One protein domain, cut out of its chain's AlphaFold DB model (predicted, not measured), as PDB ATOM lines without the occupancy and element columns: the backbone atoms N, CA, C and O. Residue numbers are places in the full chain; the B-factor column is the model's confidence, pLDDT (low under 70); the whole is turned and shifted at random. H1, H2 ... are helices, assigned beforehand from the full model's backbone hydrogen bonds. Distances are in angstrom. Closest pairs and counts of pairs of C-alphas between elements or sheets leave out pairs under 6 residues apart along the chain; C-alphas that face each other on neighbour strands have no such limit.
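What this domain is: This is residues 180 to 290 of the 376 residues of an uncharacterized protein of Bdellovibrionaceae bacterium (UniProt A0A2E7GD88). Crossed helices follow a winding path about H2, nearest the middle: H1 crosses its first part, H3 turns a corner at its other end, and H4 leads to H6, which folds back across H2. The printed part has 111 residues, with six named helices, H1 to H6 in order, and no named strand. It is all helix and compact, radius of gyration of the C-alphas 14.4 A, spanning 40 by 35 by 22 A.

Where its parts are: H1, residues 180 to 190, begins at C-alpha 180 (-51.376, 55.691, 21.403). H2, residues 208 to 222, measures 21.3 A from first to last C-alpha. H3 is 227 to 235, H4 242 to 251, H5 260 to 265. H6, 268 to 281, measures 20.2 A, ending at C-alpha 281 (-34.506, 39.931, 18.961).

How they stand to each other: H1 and H2 touch, closest C-alphas Ser 184 and Gly 211, 4.6 A. H2 and H3 touch only at the corner, closest C-alphas Lys 221 and Glu 227, 5.3 A. H3 and H4 only just touch, with 3 pairs of C-alphas within 8 A, the closest Met 233 and Thr 246, 6.3 A. H4 touches H6 at residue 268 alone, C-alphas of Lys 244 and Pro 268 closest, 5.1 A. H5 and H6 are close but not clearly touching, closest C-alphas Lys 265 and Ile 271, 6.8 A. Every O i to N i+4 pair is within hydrogen-bond range in H1, H2, H3, H4 and H6; in H5, 1 of 2.

The domain as a whole: The farthest C-alphas, His 192 and Asp 254, are 40.8 A apart. The printed part has no cut; H1 to H2 is a long link. Residues 283 to 287 have pLDDT under 70.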
ATOM      1  N   ARG A 180     -50.691  56.929  20.991       85.62
ATOM      2  CA  ARG A 180     -51.376  55.691  21.403       85.62
ATOM      3  C   ARG A 180     -50.721  54.404  20.884       85.62
ATOM      4  O   ARG A 180     -50.699  53.435  21.655       85.62
ATOM      5  N   PRO A 181     -50.150  54.344  19.661       88.75
ATOM      6  CA  PRO A 181     -49.399  53.171  19.223       88.75
ATOM      7  C   PRO A 181     -48.213  52.904  20.154       88.75
ATOM      8  O   PRO A 181     -48.050  51.786  20.635       88.75
ATOM      9  N   LEU A 182     -47.463  53.948  20.530       90.88
ATOM     10  CA  LEU A 182     -46.329  53.833  21.455       90.88
ATOM     11  C   LEU A 182     -46.767  53.413  22.863       90.88
ATOM     12  O   LEU A 182     -46.114  52.575  23.477       90.88
ATOM     13  N   LEU A 183     -47.896  53.923  23.368       90.06
ATOM     14  CA  LEU A 183     -48.469  53.465  24.641       90.06
ATOM     15  C   LEU A 183     -48.840  51.975  24.598       90.06
ATOM     16  O   LEU A 183     -48.611  51.250  25.565       90.06
ATOM     17  N   SER A 184     -49.389  51.507  23.474       90.94
ATOM     18  CA  SER A 184     -49.743  50.096  23.274       90.94
ATOM     19  C   SER A 184     -48.496  49.209  23.201       90.94
ATOM     20  O   SER A 184     -48.465  48.142  23.810       90.94
ATOM     21  N   ILE A 185     -47.441  49.680  22.529       93.50
ATOM     22  CA  ILE A 185     -46.134  49.011  22.485       93.50
ATOM     23  C   ILE A 185     -45.486  48.959  23.869       93.50
ATOM     24  O   ILE A 185     -44.959  47.919  24.248       93.50
ATOM     25  N   ASN A 186     -45.537  50.042  24.646       92.81
ATOM     26  CA  ASN A 186     -44.965  50.064  25.993       92.81
ATOM     27  C   ASN A 186     -45.654  49.041  26.907       92.81
ATOM     28  O   ASN A 186     -44.973  48.269  27.577       92.81
ATOM     29  N   ARG A 187     -46.990  48.941  26.848       91.56
ATOM     30  CA  ARG A 187     -47.738  47.889  27.561       91.56
ATOM     31  C   ARG A 187     -47.316  46.486  27.129       91.56
ATOM     32  O   ARG A 187     -47.185  45.602  27.966       91.56
ATOM     33  N   LEU A 188     -47.091  46.276  25.833       92.25
ATOM     34  CA  LEU A 188     -46.603  45.003  25.302       92.25
ATOM     35  C   LEU A 188     -45.174  44.684  25.762       92.25
ATOM     36  O   LEU A 188     -44.894  43.549  26.130       92.25
ATOM     37  N   LYS A 189     -44.288  45.680  25.796       91.44
ATOM     38  CA  LYS A 189     -42.912  45.549  26.291       91.44
ATOM     39  C   LYS A 189     -42.862  45.129  27.763       91.44
ATOM     40  O   LYS A 189     -41.985  44.357  28.148       91.44
ATOM     41  N   GLU A 190     -43.789  45.643  28.563       90.56
ATOM     42  CA  GLU A 190     -43.929  45.346  29.994       90.56
ATOM     43  C   GLU A 190     -44.738  44.067  30.270       90.56
ATOM     44  O   GLU A 190     -44.654  43.504  31.358       90.56
ATOM     45  N   SER A 191     -45.507  43.583  29.293       88.31
ATOM     46  CA  SER A 191     -46.353  42.394  29.425       88.31
ATOM     47  C   SER A 191     -45.537  41.120  29.560       88.31
ATOM     48  O   SER A 191     -44.579  40.952  28.820       88.31
ATOM     49  N   HIS A 192     -46.017  40.172  30.379       84.25
ATOM     50  CA  HIS A 192     -45.491  38.805  30.486       84.25
ATOM     51  C   HIS A 192     -45.963  37.814  29.408       84.25
ATOM     52  O   HIS A 192     -45.636  36.628  29.455       84.25
ATOM     53  N   LYS A 193     -46.767  38.286  28.456       86.56
ATOM     54  CA  LYS A 193     -47.501  37.469  27.489       86.56
ATOM     55  C   LYS A 193     -47.415  38.074  26.088       86.56
ATOM     56  O   LYS A 193     -47.547  39.288  25.924       86.56
ATOM     57  N   ILE A 194     -47.291  37.200  25.090       90.31
ATOM     58  CA  ILE A 194     -47.496  37.520  23.673       90.31
ATOM     59  C   ILE A 194     -48.965  37.215  23.339       90.31
ATOM     60  O   ILE A 194     -49.390  36.073  23.538       90.31
ATOM     61  N   PRO A 195     -49.771  38.198  22.901       91.50
ATOM     62  CA  PRO A 195     -51.182  37.973  22.612       91.50
ATOM     63  C   PRO A 195     -51.384  37.251  21.272       91.50
ATOM     64  O   PRO A 195     -50.589  37.387  20.340       91.50
ATOM     65  N   ASP A 196     -52.487  36.514  21.154       90.00
ATOM     66  CA  ASP A 196     -52.851  35.766  19.945       90.00
ATOM     67  C   ASP A 196     -53.681  36.634  18.982       90.00
ATOM     68  O   ASP A 196     -54.830  36.343  18.651       90.00
ATOM     69  N   PHE A 197     -53.077  37.731  18.533       90.44
ATOM     70  CA  PHE A 197     -53.759  38.827  17.839       90.44
ATOM     71  C   PHE A 197     -54.382  38.453  16.475       90.44
ATOM     72  O   PHE A 197     -55.330  39.104  16.042       90.44
ATOM     73  N   PHE A 198     -53.925  37.384  15.806       89.38
ATOM     74  CA  PHE A 198     -54.477  36.948  14.510       89.38
ATOM     75  C   PHE A 198     -55.927  36.456  14.570       89.38
ATOM     76  O   PHE A 198     -56.619  36.494  13.551       89.38
ATOM     77  N   ILE A 199     -56.376  35.976  15.731       83.44
ATOM     78  CA  ILE A 199     -57.696  35.353  15.896       83.44
ATOM     79  C   ILE A 199     -58.649  36.175  16.768       83.44
ATOM     80  O   ILE A 199     -59.788  35.758  16.989       83.44
ATOM     81  N   GLU A 200     -58.195  37.310  17.303       81.06
ATOM     82  CA  GLU A 200     -59.038  38.130  18.162       81.06
ATOM     83  C   GLU A 200     -60.083  38.897  17.338       81.06
ATOM     84  O   GLU A 200     -59.727  39.579  16.375       81.06
ATOM     85  N   PRO A 201     -61.373  38.809  17.704       79.56
ATOM     86  CA  PRO A 201     -62.407  39.601  17.057       79.56
ATOM     87  C   PRO A 201     -62.327  41.070  17.492       79.56
ATOM     88  O   PRO A 201     -61.838  41.382  18.578       79.56
ATOM     89  N   LYS A 202     -62.883  41.965  16.669       71.50
ATOM     90  CA  LYS A 202     -63.107  43.369  17.033       71.50
ATOM     91  C   LYS A 202     -64.322  43.495  17.971       71.50
ATOM     92  O   LYS A 202     -65.341  42.850  17.713       71.50
ATOM     93  N   PRO A 203     -64.269  44.363  18.995       74.88
ATOM     94  CA  PRO A 203     -63.070  45.024  19.512       74.88
ATOM     95  C   PRO A 203     -62.178  44.034  20.270       74.88
ATOM     96  O   PRO A 203     -62.674  43.110  20.918       74.88
ATOM     97  N   PHE A 204     -60.859  44.248  20.221       78.88
ATOM     98  CA  PHE A 204     -59.916  43.366  20.904       78.88
ATOM     99  C   PHE A 204     -60.155  43.343  22.408       78.88
ATOM    100  O   PHE A 204     -60.226  44.392  23.066       78.88
ATOM    101  N   LYS A 205     -60.212  42.123  22.947       77.81
ATOM    102  CA  LYS A 205     -60.341  41.879  24.383       77.81
ATOM    103  C   LYS A 205     -59.014  42.108  25.090       77.81
ATOM    104  O   LYS A 205     -59.016  42.656  26.189       77.81
ATOM    105  N   ASP A 206     -57.903  41.713  24.466       82.69
ATOM    106  CA  ASP A 206     -56.564  41.925  25.006       82.69
ATOM    107  C   ASP A 206     -56.012  43.281  24.515       82.69
ATOM    108  O   ASP A 206     -55.782  43.464  23.316       82.69
ATOM    109  N   PRO A 207     -55.773  44.269  25.400       83.00
ATOM    110  CA  PRO A 207     -55.201  45.553  24.997       83.00
ATOM    111  C   PRO A 207     -53.819  45.428  24.340       83.00
ATOM    112  O   PRO A 207     -53.409  46.335  23.615       83.00
ATOM    113  N   LEU A 208     -53.100  44.329  24.586       90.69
ATOM    114  CA  LEU A 208     -51.792  44.061  23.994       90.69
ATOM    115  C   LEU A 208     -51.887  43.766  22.492       90.69
ATOM    116  O   LEU A 208     -50.927  44.008  21.756       90.69
ATOM    117  N   SER A 209     -53.045  43.289  22.026       93.25
ATOM    118  CA  SER A 209     -53.277  42.934  20.624       93.25
ATOM    119  C   SER A 209     -53.221  44.138  19.695       93.25
ATOM    120  O   SER A 209     -52.789  43.987  18.556       93.25
ATOM    121  N   TYR A 210     -53.527  45.346  20.182       92.00
ATOM    122  CA  TYR A 210     -53.274  46.585  19.436       92.00
ATOM    123  C   TYR A 210     -51.774  46.766  19.182       92.00
ATOM    124  O   TYR A 210     -51.346  46.870  18.040       92.00
ATOM    125  N   GLY A 211     -50.952  46.693  20.236       94.00
ATOM    126  CA  GLY A 211     -49.496  46.812  20.116       94.00
ATOM    127  C   GLY A 211     -48.904  45.791  19.138       94.00
ATOM    128  O   GLY A 211     -48.137  46.169  18.257       94.00
ATOM    129  N   MET A 212     -49.312  44.520  19.232       95.69
ATOM    130  CA  MET A 212     -48.862  43.486  18.289       95.69
ATOM    131  C   MET A 212     -49.337  43.733  16.857       95.69
ATOM    132  O   MET A 212     -48.556  43.559  15.924       95.69
ATOM    133  N   SER A 213     -50.586  44.165  16.678       96.00
ATOM    134  CA  SER A 213     -51.150  44.490  15.366       96.00
ATOM    135  C   SER A 213     -50.381  45.624  14.694       96.00
ATOM    136  O   SER A 213     -49.980  45.491  13.538       96.00
ATOM    137  N   PHE A 214     -50.093  46.700  15.433       95.88
ATOM    138  CA  PHE A 214     -49.257  47.798  14.955       95.88
ATOM    139  C   PHE A 214     -47.859  47.326  14.563       95.88
ATOM    140  O   PHE A 214     -47.414  47.613  13.455       95.88
ATOM    141  N   LEU A 215     -47.170  46.583  15.437       95.75
ATOM    142  CA  LEU A 215     -45.820  46.098  15.145       95.75
ATOM    143  C   LEU A 215     -45.803  45.189  13.915       95.75
ATOM    144  O   LEU A 215     -44.905  45.316  13.088       95.75
ATOM    145  N   PHE A 216     -46.796  44.311  13.764       95.94
ATOM    146  CA  PHE A 216     -46.867  43.409  12.620       95.94
ATOM    147  C   PHE A 216     -47.163  44.151  11.313       95.94
ATOM    148  O   PHE A 216     -46.469  43.934  10.323       95.94
ATOM    149  N   VAL A 217     -48.130  45.072  11.292       95.44
ATOM    150  CA  VAL A 217     -48.424  45.870  10.090       95.44
ATOM    151  C   VAL A 217     -47.266  46.798   9.740       95.44
ATOM    152  O   VAL A 217     -46.888  46.886   8.574       95.44
ATOM    153  N   ASN A 218     -46.646  47.441  10.731       92.75
ATOM    154  CA  ASN A 218     -45.478  48.281  10.498       92.75
ATOM    155  C   ASN A 218     -44.275  47.457  10.015       92.75
ATOM    156  O   ASN A 218     -43.506  47.912   9.174       92.75
ATOM    157  N   TYR A 219     -44.138  46.219  10.485       93.81
ATOM    158  CA  TYR A 219     -43.161  45.280   9.956       93.81
ATOM    159  C   TYR A 219     -43.452  44.950   8.481       93.81
ATOM    160  O   TYR A 219     -42.586  45.133   7.635       93.81
ATOM    161  N   LEU A 220     -44.689  44.601   8.114       93.12
ATOM    162  CA  LEU A 220     -45.063  44.402   6.704       93.12
ATOM    163  C   LEU A 220     -44.882  45.665   5.844       93.12
ATOM    164  O   LEU A 220     -44.617  45.552   4.655       93.12
ATOM    165  N   LYS A 221     -45.006  46.866   6.420       90.69
ATOM    166  CA  LYS A 221     -44.774  48.139   5.717       90.69
ATOM    167  C   LYS A 221     -43.300  48.375   5.379       90.69
ATOM    168  O   LYS A 221     -43.000  48.998   4.366       90.69
ATOM    169  N   ASN A 222     -42.390  47.929   6.239       88.06
ATOM    170  CA  ASN A 222     -40.952  48.154   6.073       88.06
ATOM    171  C   ASN A 222     -40.240  46.967   5.407       88.06
ATOM    172  O   ASN A 222     -39.072  47.074   5.044       88.06
ATOM    173  N   HIS A 223     -40.947  45.854   5.210       87.25
ATOM    174  CA  HIS A 223     -40.425  44.617   4.633       87.25
ATOM    175  C   HIS A 223     -41.307  44.146   3.465       87.25
ATOM    176  O   HIS A 223     -42.389  44.668   3.235       87.25
ATOM    177  N   PHE A 224     -40.854  43.162   2.685       87.44
ATOM    178  CA  PHE A 224     -41.684  42.457   1.687       87.44
ATOM    179  C   PHE A 224     -42.466  43.344   0.686       87.44
ATOM    180  O   PHE A 224     -43.634  43.090   0.402       87.44
ATOM    181  N   GLY A 225     -41.835  44.379   0.120       85.00
ATOM    182  CA  GLY A 225     -42.474  45.278  -0.862       85.00
ATOM    183  C   GLY A 225     -43.260  46.440  -0.237       85.00
ATOM    184  O   GLY A 225     -43.805  47.283  -0.951       85.00
ATOM    185  N   GLY A 226     -43.293  46.508   1.093       87.31
ATOM    186  CA  GLY A 226     -43.709  47.658   1.879       87.31
ATOM    187  C   GLY A 226     -45.127  48.151   1.615       87.31
ATOM    188  O   GLY A 226     -46.092  47.392   1.687       87.31
ATOM    189  N   GLU A 227     -45.296  49.439   1.313       86.44
ATOM    190  CA  GLU A 227     -46.632  50.011   1.085       86.44
ATOM    191  C   GLU A 227     -47.383  49.352  -0.084       86.44
ATOM    192  O   GLU A 227     -48.614  49.275  -0.056       86.44
ATOM    193  N   ALA A 228     -46.672  48.838  -1.095       87.25
ATOM    194  CA  ALA A 228     -47.298  48.112  -2.199       87.25
ATOM    195  C   ALA A 228     -47.950  46.803  -1.720       87.25
ATOM    196  O   ALA A 228     -49.055  46.477  -2.158       87.25
ATOM    197  N   LEU A 229     -47.322  46.106  -0.766       90.88
ATOM    198  CA  LEU A 229     -47.901  44.924  -0.132       90.88
ATOM    199  C   LEU A 229     -49.181  45.286   0.618       90.88
ATOM    200  O   LEU A 229     -50.213  44.654   0.400       90.88
ATOM    201  N   LEU A 230     -49.150  46.333   1.448       91.12
ATOM    202  CA  LEU A 230     -50.332  46.748   2.210       91.12
ATOM    203  C   LEU A 230     -51.513  47.094   1.293       91.12
ATOM    204  O   LEU A 230     -52.643  46.689   1.572       91.12
ATOM    205  N   LYS A 231     -51.261  47.781   0.170       87.81
ATOM    206  CA  LYS A 231     -52.286  48.092  -0.845       87.81
ATOM    207  C   LYS A 231     -52.922  46.831  -1.425       87.81
ATOM    208  O   LYS A 231     -54.147  46.751  -1.512       87.81
ATOM    209  N   GLU A 232     -52.116  45.843  -1.805       89.06
ATOM    210  CA  GLU A 232     -52.631  44.570  -2.323       89.06
ATOM    211  C   GLU A 232     -53.415  43.788  -1.261       89.06
ATOM    212  O   GLU A 232     -54.465  43.212  -1.559       89.06
ATOM    213  N   MET A 233     -52.969  43.824  -0.004       92.00
ATOM    214  CA  MET A 233     -53.699  43.206   1.099       92.00
ATOM    215  C   MET A 233     -55.065  43.873   1.312       92.00
ATOM    216  O   MET A 233     -56.063  43.173   1.422       92.00
ATOM    217  N   ILE A 234     -55.160  45.206   1.277       89.12
ATOM    218  CA  ILE A 234     -56.442  45.931   1.406       89.12
ATOM    219  C   ILE A 234     -57.408  45.621   0.253       89.12
ATOM    220  O   ILE A 234     -58.626  45.629   0.438       89.12
ATOM    221  N   ARG A 235     -56.884  45.364  -0.951       86.44
ATOM    222  CA  ARG A 235     -57.688  44.972  -2.124       86.44
ATOM    223  C   ARG A 235     -58.191  43.534  -2.054       86.44
ATOM    224  O   ARG A 235     -59.094  43.182  -2.809       86.44
ATOM    225  N   SER A 236     -57.606  42.711  -1.192       84.81
ATOM    226  CA  SER A 236     -57.961  41.303  -1.077       84.81
ATOM    227  C   SER A 236     -59.280  41.138  -0.328       84.81
ATOM    228  O   SER A 236     -59.572  41.851   0.630       84.81
ATOM    229  N   SER A 237     -60.096  40.186  -0.772       79.75
ATOM    230  CA  SER A 237     -61.325  39.817  -0.074       79.75
ATOM    231  C   SER A 237     -61.002  39.205   1.285       79.75
ATOM    232  O   SER A 237     -60.072  38.405   1.402       79.75
ATOM    233  N   TYR A 238     -61.800  39.533   2.299       80.81
ATOM    234  CA  TYR A 238     -61.679  38.896   3.603       80.81
ATOM    235  C   TYR A 238     -61.801  37.377   3.519       80.81
ATOM    236  O   TYR A 238     -62.673  36.844   2.830       80.81
ATOM    237  N   SER A 239     -60.993  36.696   4.325       81.19
ATOM    238  CA  SER A 239     -61.179  35.289   4.622       81.19
ATOM    239  C   SER A 239     -60.731  34.962   6.040       81.19
ATOM    240  O   SER A 239     -59.958  35.690   6.666       81.19
ATOM    241  N   LYS A 240     -61.198  33.824   6.562       77.12
ATOM    242  CA  LYS A 240     -60.819  33.349   7.899       77.12
ATOM    243  C   LYS A 240     -59.306  33.123   8.026       77.12
ATOM    244  O   LYS A 240     -58.757  33.299   9.107       77.12
ATOM    245  N   ASN A 241     -58.632  32.781   6.924       81.62
ATOM    246  CA  ASN A 241     -57.180  32.617   6.855       81.62
ATOM    247  C   ASN A 241     -56.528  33.755   6.060       81.62
ATOM    248  O   ASN A 241     -55.607  33.504   5.281       81.62
ATOM    249  N   PHE A 242     -57.006  34.989   6.252       87.38
ATOM    250  CA  PHE A 242     -56.659  36.150   5.433       87.38
ATOM    251  C   PHE A 242     -55.168  36.248   5.105       87.38
ATOM    252  O   PHE A 242     -54.812  36.293   3.937       87.38
ATOM    253  N   LEU A 243     -54.275  36.207   6.104       87.31
ATOM    254  CA  LEU A 243     -52.832  36.303   5.849       87.31
ATOM    255  C   LEU A 243     -52.343  35.201   4.896       87.31
ATOM    256  O   LEU A 243     -51.580  35.478   3.977       87.31
ATOM    257  N   LYS A 244     -52.792  33.957   5.092       86.81
ATOM    258  CA  LYS A 244     -52.377  32.822   4.265       86.81
ATOM    259  C   LYS A 244     -52.828  33.002   2.821       86.81
ATOM    260  O   LYS A 244     -52.009  32.947   1.912       86.81
ATOM    261  N   GLU A 245     -54.119  33.216   2.625       86.88
ATOM    262  CA  GLU A 245     -54.721  33.271   1.292       86.88
ATOM    263  C   GLU A 245     -54.292  34.527   0.529       86.88
ATOM    264  O   GLU A 245     -53.929  34.440  -0.644       86.88
ATOM    265  N   THR A 246     -54.237  35.672   1.210       89.94
ATOM    266  CA  THR A 246     -53.803  36.942   0.630       89.94
ATOM    267  C   THR A 246     -52.341  36.885   0.194       89.94
ATOM    268  O   THR A 246     -52.043  37.216  -0.948       89.94
ATOM    269  N   ILE A 247     -51.421  36.414   1.045       91.62
ATOM    270  CA  ILE A 247     -49.999  36.340   0.673       91.62
ATOM    271  C   ILE A 247     -49.775  35.324  -0.449       91.62
ATOM    272  O   ILE A 247     -49.044  35.628  -1.385       91.62
ATOM    273  N   THR A 248     -50.434  34.160  -0.421       88.75
ATOM    274  CA  THR A 248     -50.353  33.194  -1.531       88.75
ATOM    275  C   THR A 248     -50.873  33.788  -2.841       88.75
ATOM    276  O   THR A 248     -50.247  33.608  -3.881       88.75
ATOM    277  N   SER A 249     -51.985  34.527  -2.801       88.50
ATOM    278  CA  SER A 249     -52.531  35.207  -3.980       88.50
ATOM    279  C   SER A 249     -51.567  36.264  -4.524       88.50
ATOM    280  O   SER A 249     -51.304  36.296  -5.722       88.50
ATOM    281  N   ILE A 250     -50.992  37.094  -3.650       89.75
ATOM    282  CA  ILE A 250     -50.069  38.165  -4.043       89.75
ATOM    283  C   ILE A 250     -48.733  37.611  -4.544       89.75
ATOM    284  O   ILE A 250     -48.183  38.156  -5.491       89.75
ATOM    285  N   ALA A 251     -48.221  36.525  -3.961       86.62
ATOM    286  CA  ALA A 251     -46.969  35.901  -4.397       86.62
ATOM    287  C   ALA A 251     -47.028  35.412  -5.855       86.62
ATOM    288  O   ALA A 251     -46.008  35.384  -6.537       86.62
ATOM    289  N   ASN A 252     -48.230  35.079  -6.339       79.56
ATOM    290  CA  ASN A 252     -48.477  34.695  -7.728       79.56
ATOM    291  C   ASN A 252     -48.646  35.899  -8.673       79.56
ATOM    292  O   ASN A 252     -48.822  35.710  -9.875       79.56
ATOM    293  N   LYS A 253     -48.630  37.132  -8.150       78.75
ATOM    294  CA  LYS A 253     -48.672  38.370  -8.930       78.75
ATOM    295  C   LYS A 253     -47.272  38.975  -8.997       78.75
ATOM    296  O   LYS A 253     -46.599  39.120  -7.981       78.75
ATOM    297  N   ASP A 254     -46.883  39.491 -10.158       72.81
ATOM    298  CA  ASP A 254     -45.654  40.287 -10.300       72.81
ATOM    299  C   ASP A 254     -45.811  41.744  -9.810       72.81
ATOM    300  O   ASP A 254     -45.096  42.647 -10.230       72.81
ATOM    301  N   SER A 255     -46.744  42.010  -8.890       78.12
ATOM    302  CA  SER A 255     -47.104  43.372  -8.472       78.12
ATOM    303  C   SER A 255     -46.160  44.003  -7.442       78.12
ATOM    304  O   SER A 255     -46.254  45.204  -7.203       78.12
ATOM    305  N   LEU A 256     -45.287  43.221  -6.794       82.06
ATOM    306  CA  LEU A 256     -44.483  43.682  -5.649       82.06
ATOM    307  C   LEU A 256     -42.994  43.932  -5.943       82.06
ATOM    308  O   LEU A 256     -42.287  44.349  -5.029       82.06
ATOM    309  N   ASN A 257     -42.504  43.693  -7.169       81.94
ATOM    310  CA  ASN A 257     -41.090  43.882  -7.552       81.94
ATOM    311  C   ASN A 257     -40.080  43.359  -6.505       81.94
ATOM    312  O   ASN A 257     -39.083  44.008  -6.193       81.94
ATOM    313  N   LEU A 258     -40.352  42.188  -5.925       84.56
ATOM    314  CA  LEU A 258     -39.501  41.590  -4.898       84.56
ATOM    315  C   LEU A 258     -38.225  41.008  -5.525       84.56
ATOM    316  O   LEU A 258     -38.292  40.359  -6.573       84.56
ATOM    317  N   SER A 259     -37.078  41.177  -4.860       84.38
ATOM    318  CA  SER A 259     -35.843  40.473  -5.230       84.38
ATOM    319  C   SER A 259     -36.009  38.958  -5.062       84.38
ATOM    320  O   SER A 259     -36.833  38.509  -4.264       84.38
ATOM    321  N   SER A 260     -35.214  38.154  -5.776       83.38
ATOM    322  CA  SER A 260     -35.293  36.686  -5.699       83.38
ATOM    323  C   SER A 260     -35.156  36.162  -4.265       83.38
ATOM    324  O   SER A 260     -35.955  35.334  -3.838       83.38
ATOM    325  N   GLU A 261     -34.227  36.724  -3.486       82.00
ATOM    326  CA  GLU A 261     -34.023  36.355  -2.078       82.00
ATOM    327  C   GLU A 261     -35.263  36.631  -1.207       82.00
ATOM    328  O   GLU A 261     -35.606  35.859  -0.310       82.00
ATOM    329  N   VAL A 262     -35.958  37.742  -1.463       84.31
ATOM    330  CA  VAL A 262     -37.177  38.098  -0.728       84.31
ATOM    331  C   VAL A 262     -38.354  37.245  -1.197       84.31
ATOM    332  O   VAL A 262     -39.150  36.824  -0.359       84.31
ATOM    333  N   LYS A 263     -38.449  36.932  -2.499       84.81
ATOM    334  CA  LYS A 263     -39.496  36.060  -3.064       84.81
ATOM    335  C   LYS A 263     -39.500  34.677  -2.410       84.81
ATOM    336  O   LYS A 263     -40.568  34.196  -2.050       84.81
ATOM    337  N   GLU A 264     -38.333  34.078  -2.171       82.62
ATOM    338  CA  GLU A 264     -38.224  32.778  -1.484       82.62
ATOM    339  C   GLU A 264     -38.796  32.805  -0.057       82.62
ATOM    340  O   GLU A 264     -39.374  31.828   0.425       82.62
ATOM    341  N   LYS A 265     -38.668  33.949   0.624       84.38
ATOM    342  CA  LYS A 265     -39.163  34.162   1.992       84.38
ATOM    343  C   LYS A 265     -40.611  34.664   2.021       84.38
ATOM    344  O   LYS A 265     -41.249  34.610   3.073       84.38
ATOM    345  N   PHE A 266     -41.148  35.121   0.889       90.75
ATOM    346  CA  PHE A 266     -42.486  35.698   0.763       90.75
ATOM    347  C   PHE A 266     -43.573  34.616   0.691       90.75
ATOM    348  O   PHE A 266     -44.286  34.435  -0.292       90.75
ATOM    349  N   THR A 267     -43.702  33.879   1.787       91.38
ATOM    350  CA  THR A 267     -44.791  32.934   2.038       91.38
ATOM    351  C   THR A 267     -45.448  33.284   3.373       91.38
ATOM    352  O   THR A 267     -44.810  33.927   4.210       91.38
ATOM    353  N   PRO A 268     -46.692  32.846   3.645       90.25
ATOM    354  CA  PRO A 268     -47.347  33.132   4.924       90.25
ATOM    355  C   PRO A 268     -46.504  32.706   6.136       90.25
ATOM    356  O   PRO A 268     -46.366  33.455   7.102       90.25
ATOM    357  N   LEU A 269     -45.897  31.516   6.063       90.50
ATOM    358  CA  LEU A 269     -45.018  31.002   7.113       90.50
ATOM    359  C   LEU A 269     -43.657  31.694   7.122       90.50
ATOM    360  O   LEU A 269     -43.126  31.943   8.198       90.50
ATOM    361  N   GLY A 270     -43.093  32.026   5.959       91.69
ATOM    362  CA  GLY A 270     -41.837  32.774   5.878       91.69
ATOM    363  C   GLY A 270     -41.941  34.143   6.551       91.69
ATOM    364  O   GLY A 270     -41.109  34.470   7.394       91.69
ATOM    365  N   ILE A 271     -43.019  34.882   6.275       92.62
ATOM    366  CA  ILE A 271     -43.334  36.161   6.927       92.62
ATOM    367  C   ILE A 271     -43.497  35.975   8.435       92.62
ATOM    368  O   ILE A 271     -42.899  36.722   9.207       92.62
ATOM    369  N   LEU A 272     -44.276  34.976   8.868       92.19
ATOM    370  CA  LEU A 272     -44.494  34.718  10.292       92.19
ATOM    371  C   LEU A 272     -43.183  34.392  11.019       92.19
ATOM    372  O   LEU A 272     -42.902  34.979  12.062       92.19
ATOM    373  N   ARG A 273     -42.373  33.480  10.467       91.44
ATOM    374  CA  ARG A 273     -41.063  33.109  11.020       91.44
ATOM    375  C   ARG A 273     -40.161  34.326  11.136       91.44
ATOM    376  O   ARG A 273     -39.537  34.529  12.175       91.44
ATOM    377  N   HIS A 274     -40.124  35.149  10.091       91.44
ATOM    378  CA  HIS A 274     -39.279  36.329  10.075       91.44
ATOM    379  C   HIS A 274     -39.735  37.385  11.085       91.44
ATOM    380  O   HIS A 274     -38.916  37.914  11.835       91.44
ATOM    381  N   PHE A 275     -41.038  37.661  11.152       93.75
ATOM    382  CA  PHE A 275     -41.592  38.579  12.138       93.75
ATOM    383  C   PHE A 275     -41.336  38.089  13.565       93.75
ATOM    384  O   PHE A 275     -40.864  38.856  14.396       93.75
ATOM    385  N   ALA A 276     -41.591  36.811  13.848       93.81
ATOM    386  CA  ALA A 276     -41.385  36.236  15.172       93.81
ATOM    387  C   ALA A 276     -39.910  36.294  15.603       93.81
ATOM    388  O   ALA A 276     -39.614  36.611  16.754       93.81
ATOM    389  N   ALA A 277     -38.981  36.052  14.672       90.94
ATOM    390  CA  ALA A 277     -37.547  36.216  14.891       90.94
ATOM    391  C   ALA A 277     -37.166  37.679  15.177       90.94
ATOM    392  O   ALA A 277     -36.512  37.954  16.184       90.94
ATOM    393  N   ALA A 278     -37.609  38.617  14.334       91.94
ATOM    394  CA  ALA A 278     -37.368  40.050  14.508       91.94
ATOM    395  C   ALA A 278     -37.923  40.558  15.852       91.94
ATOM    396  O   ALA A 278     -37.247  41.254  16.613       91.94
ATOM    397  N   PHE A 279     -39.134  40.120  16.195       92.94
ATOM    398  CA  PHE A 279     -39.798  40.448  17.445       92.94
ATOM    399  C   PHE A 279     -39.053  39.879  18.659       92.94
ATOM    400  O   PHE A 279     -38.886  40.581  19.654       92.94
ATOM    401  N   ALA A 280     -38.551  38.644  18.584       89.19
ATOM    402  CA  ALA A 280     -37.774  38.046  19.669       89.19
ATOM    403  C   ALA A 280     -36.452  38.770  19.935       89.19
ATOM    404  O   ALA A 280     -36.050  38.918  21.086       89.19
ATOM    405  N   ILE A 281     -35.792  39.236  18.874       87.50
ATOM    406  CA  ILE A 281     -34.506  39.931  18.961       87.50
ATOM    407  C   ILE A 281     -34.668  41.332  19.566       87.50
ATOM    408  O   ILE A 281     -33.795  41.792  20.302       87.50
ATOM    409  N   GLY A 282     -35.780  42.015  19.286       76.31
ATOM    410  CA  GLY A 282     -36.153  43.259  19.953       76.31
ATOM    411  C   GLY A 282     -35.406  44.507  19.487       76.31
ATOM    412  O   GLY A 282     -36.029  45.549  19.365       76.31
ATOM    413  N   ASN A 283     -34.103  44.425  19.219       65.75
ATOM    414  CA  ASN A 283     -33.322  45.498  18.609       65.75
ATOM    415  C   ASN A 283     -32.090  44.904  17.909       65.75
ATOM    416  O   ASN A 283     -31.138  44.462  18.555       65.75
ATOM    417  N   SER A 284     -32.119  44.861  16.581       59.12
ATOM    418  CA  SER A 284     -31.013  44.381  15.755       59.12
ATOM    419  C   SER A 284     -30.357  45.577  15.078       59.12
ATOM    420  O   SER A 284     -31.031  46.333  14.391       59.12
ATOM    421  N   LYS A 285     -29.026  45.717  15.182       57.88
ATOM    422  CA  LYS A 285     -28.275  46.682  14.350       57.88
ATOM    423  C   LYS A 285     -28.390  46.379  12.846       57.88
ATOM    424  O   LYS A 285     -28.008  47.209  12.031       57.88
ATOM    425  N   LYS A 286     -28.869  45.186  12.474       63.69
ATOM    426  CA  LYS A 286     -29.146  44.806  11.086       63.69
ATOM    427  C   LYS A 286     -30.571  45.201  10.711       63.69
ATOM    428  O   LYS A 286     -31.510  44.654  11.292       63.69
ATOM    429  N   GLU A 287     -30.686  46.038   9.683       64.44
ATOM    430  CA  GLU A 287     -31.943  46.567   9.124       64.44
ATOM    431  C   GLU A 287     -32.972  45.471   8.805       64.44
ATOM    432  O   GLU A 287     -34.167  45.652   9.008       64.44
ATOM    433  N   PHE A 288     -32.519  44.286   8.383       70.88
ATOM    434  CA  PHE A 288     -33.414  43.206   7.958       70.88
ATOM    435  C   PHE A 288     -34.312  42.648   9.079       70.88
ATOM    436  O   PHE A 288     -35.415  42.196   8.800       70.88
ATOM    437  N   PHE A 289     -33.889  42.705  10.347       79.50
ATOM    438  CA  PHE A 289     -34.702  42.286  11.505       79.50
ATOM    439  C   PHE A 289     -35.240  43.472  12.309       79.50
ATOM    440  O   PHE A 289     -35.710  43.282  13.432       79.50
ATOM    441  N   ASP A 290     -35.153  44.688  11.771       85.19
ATOM    442  CA  ASP A 290     -35.677  45.847  12.471       85.19
ATOM    443  C   ASP A 290     -37.210  45.851  12.438       85.19
ATOM    444  O   ASP A 290     -37.851  45.683  11.392       85.19
TER     445      ASP A 290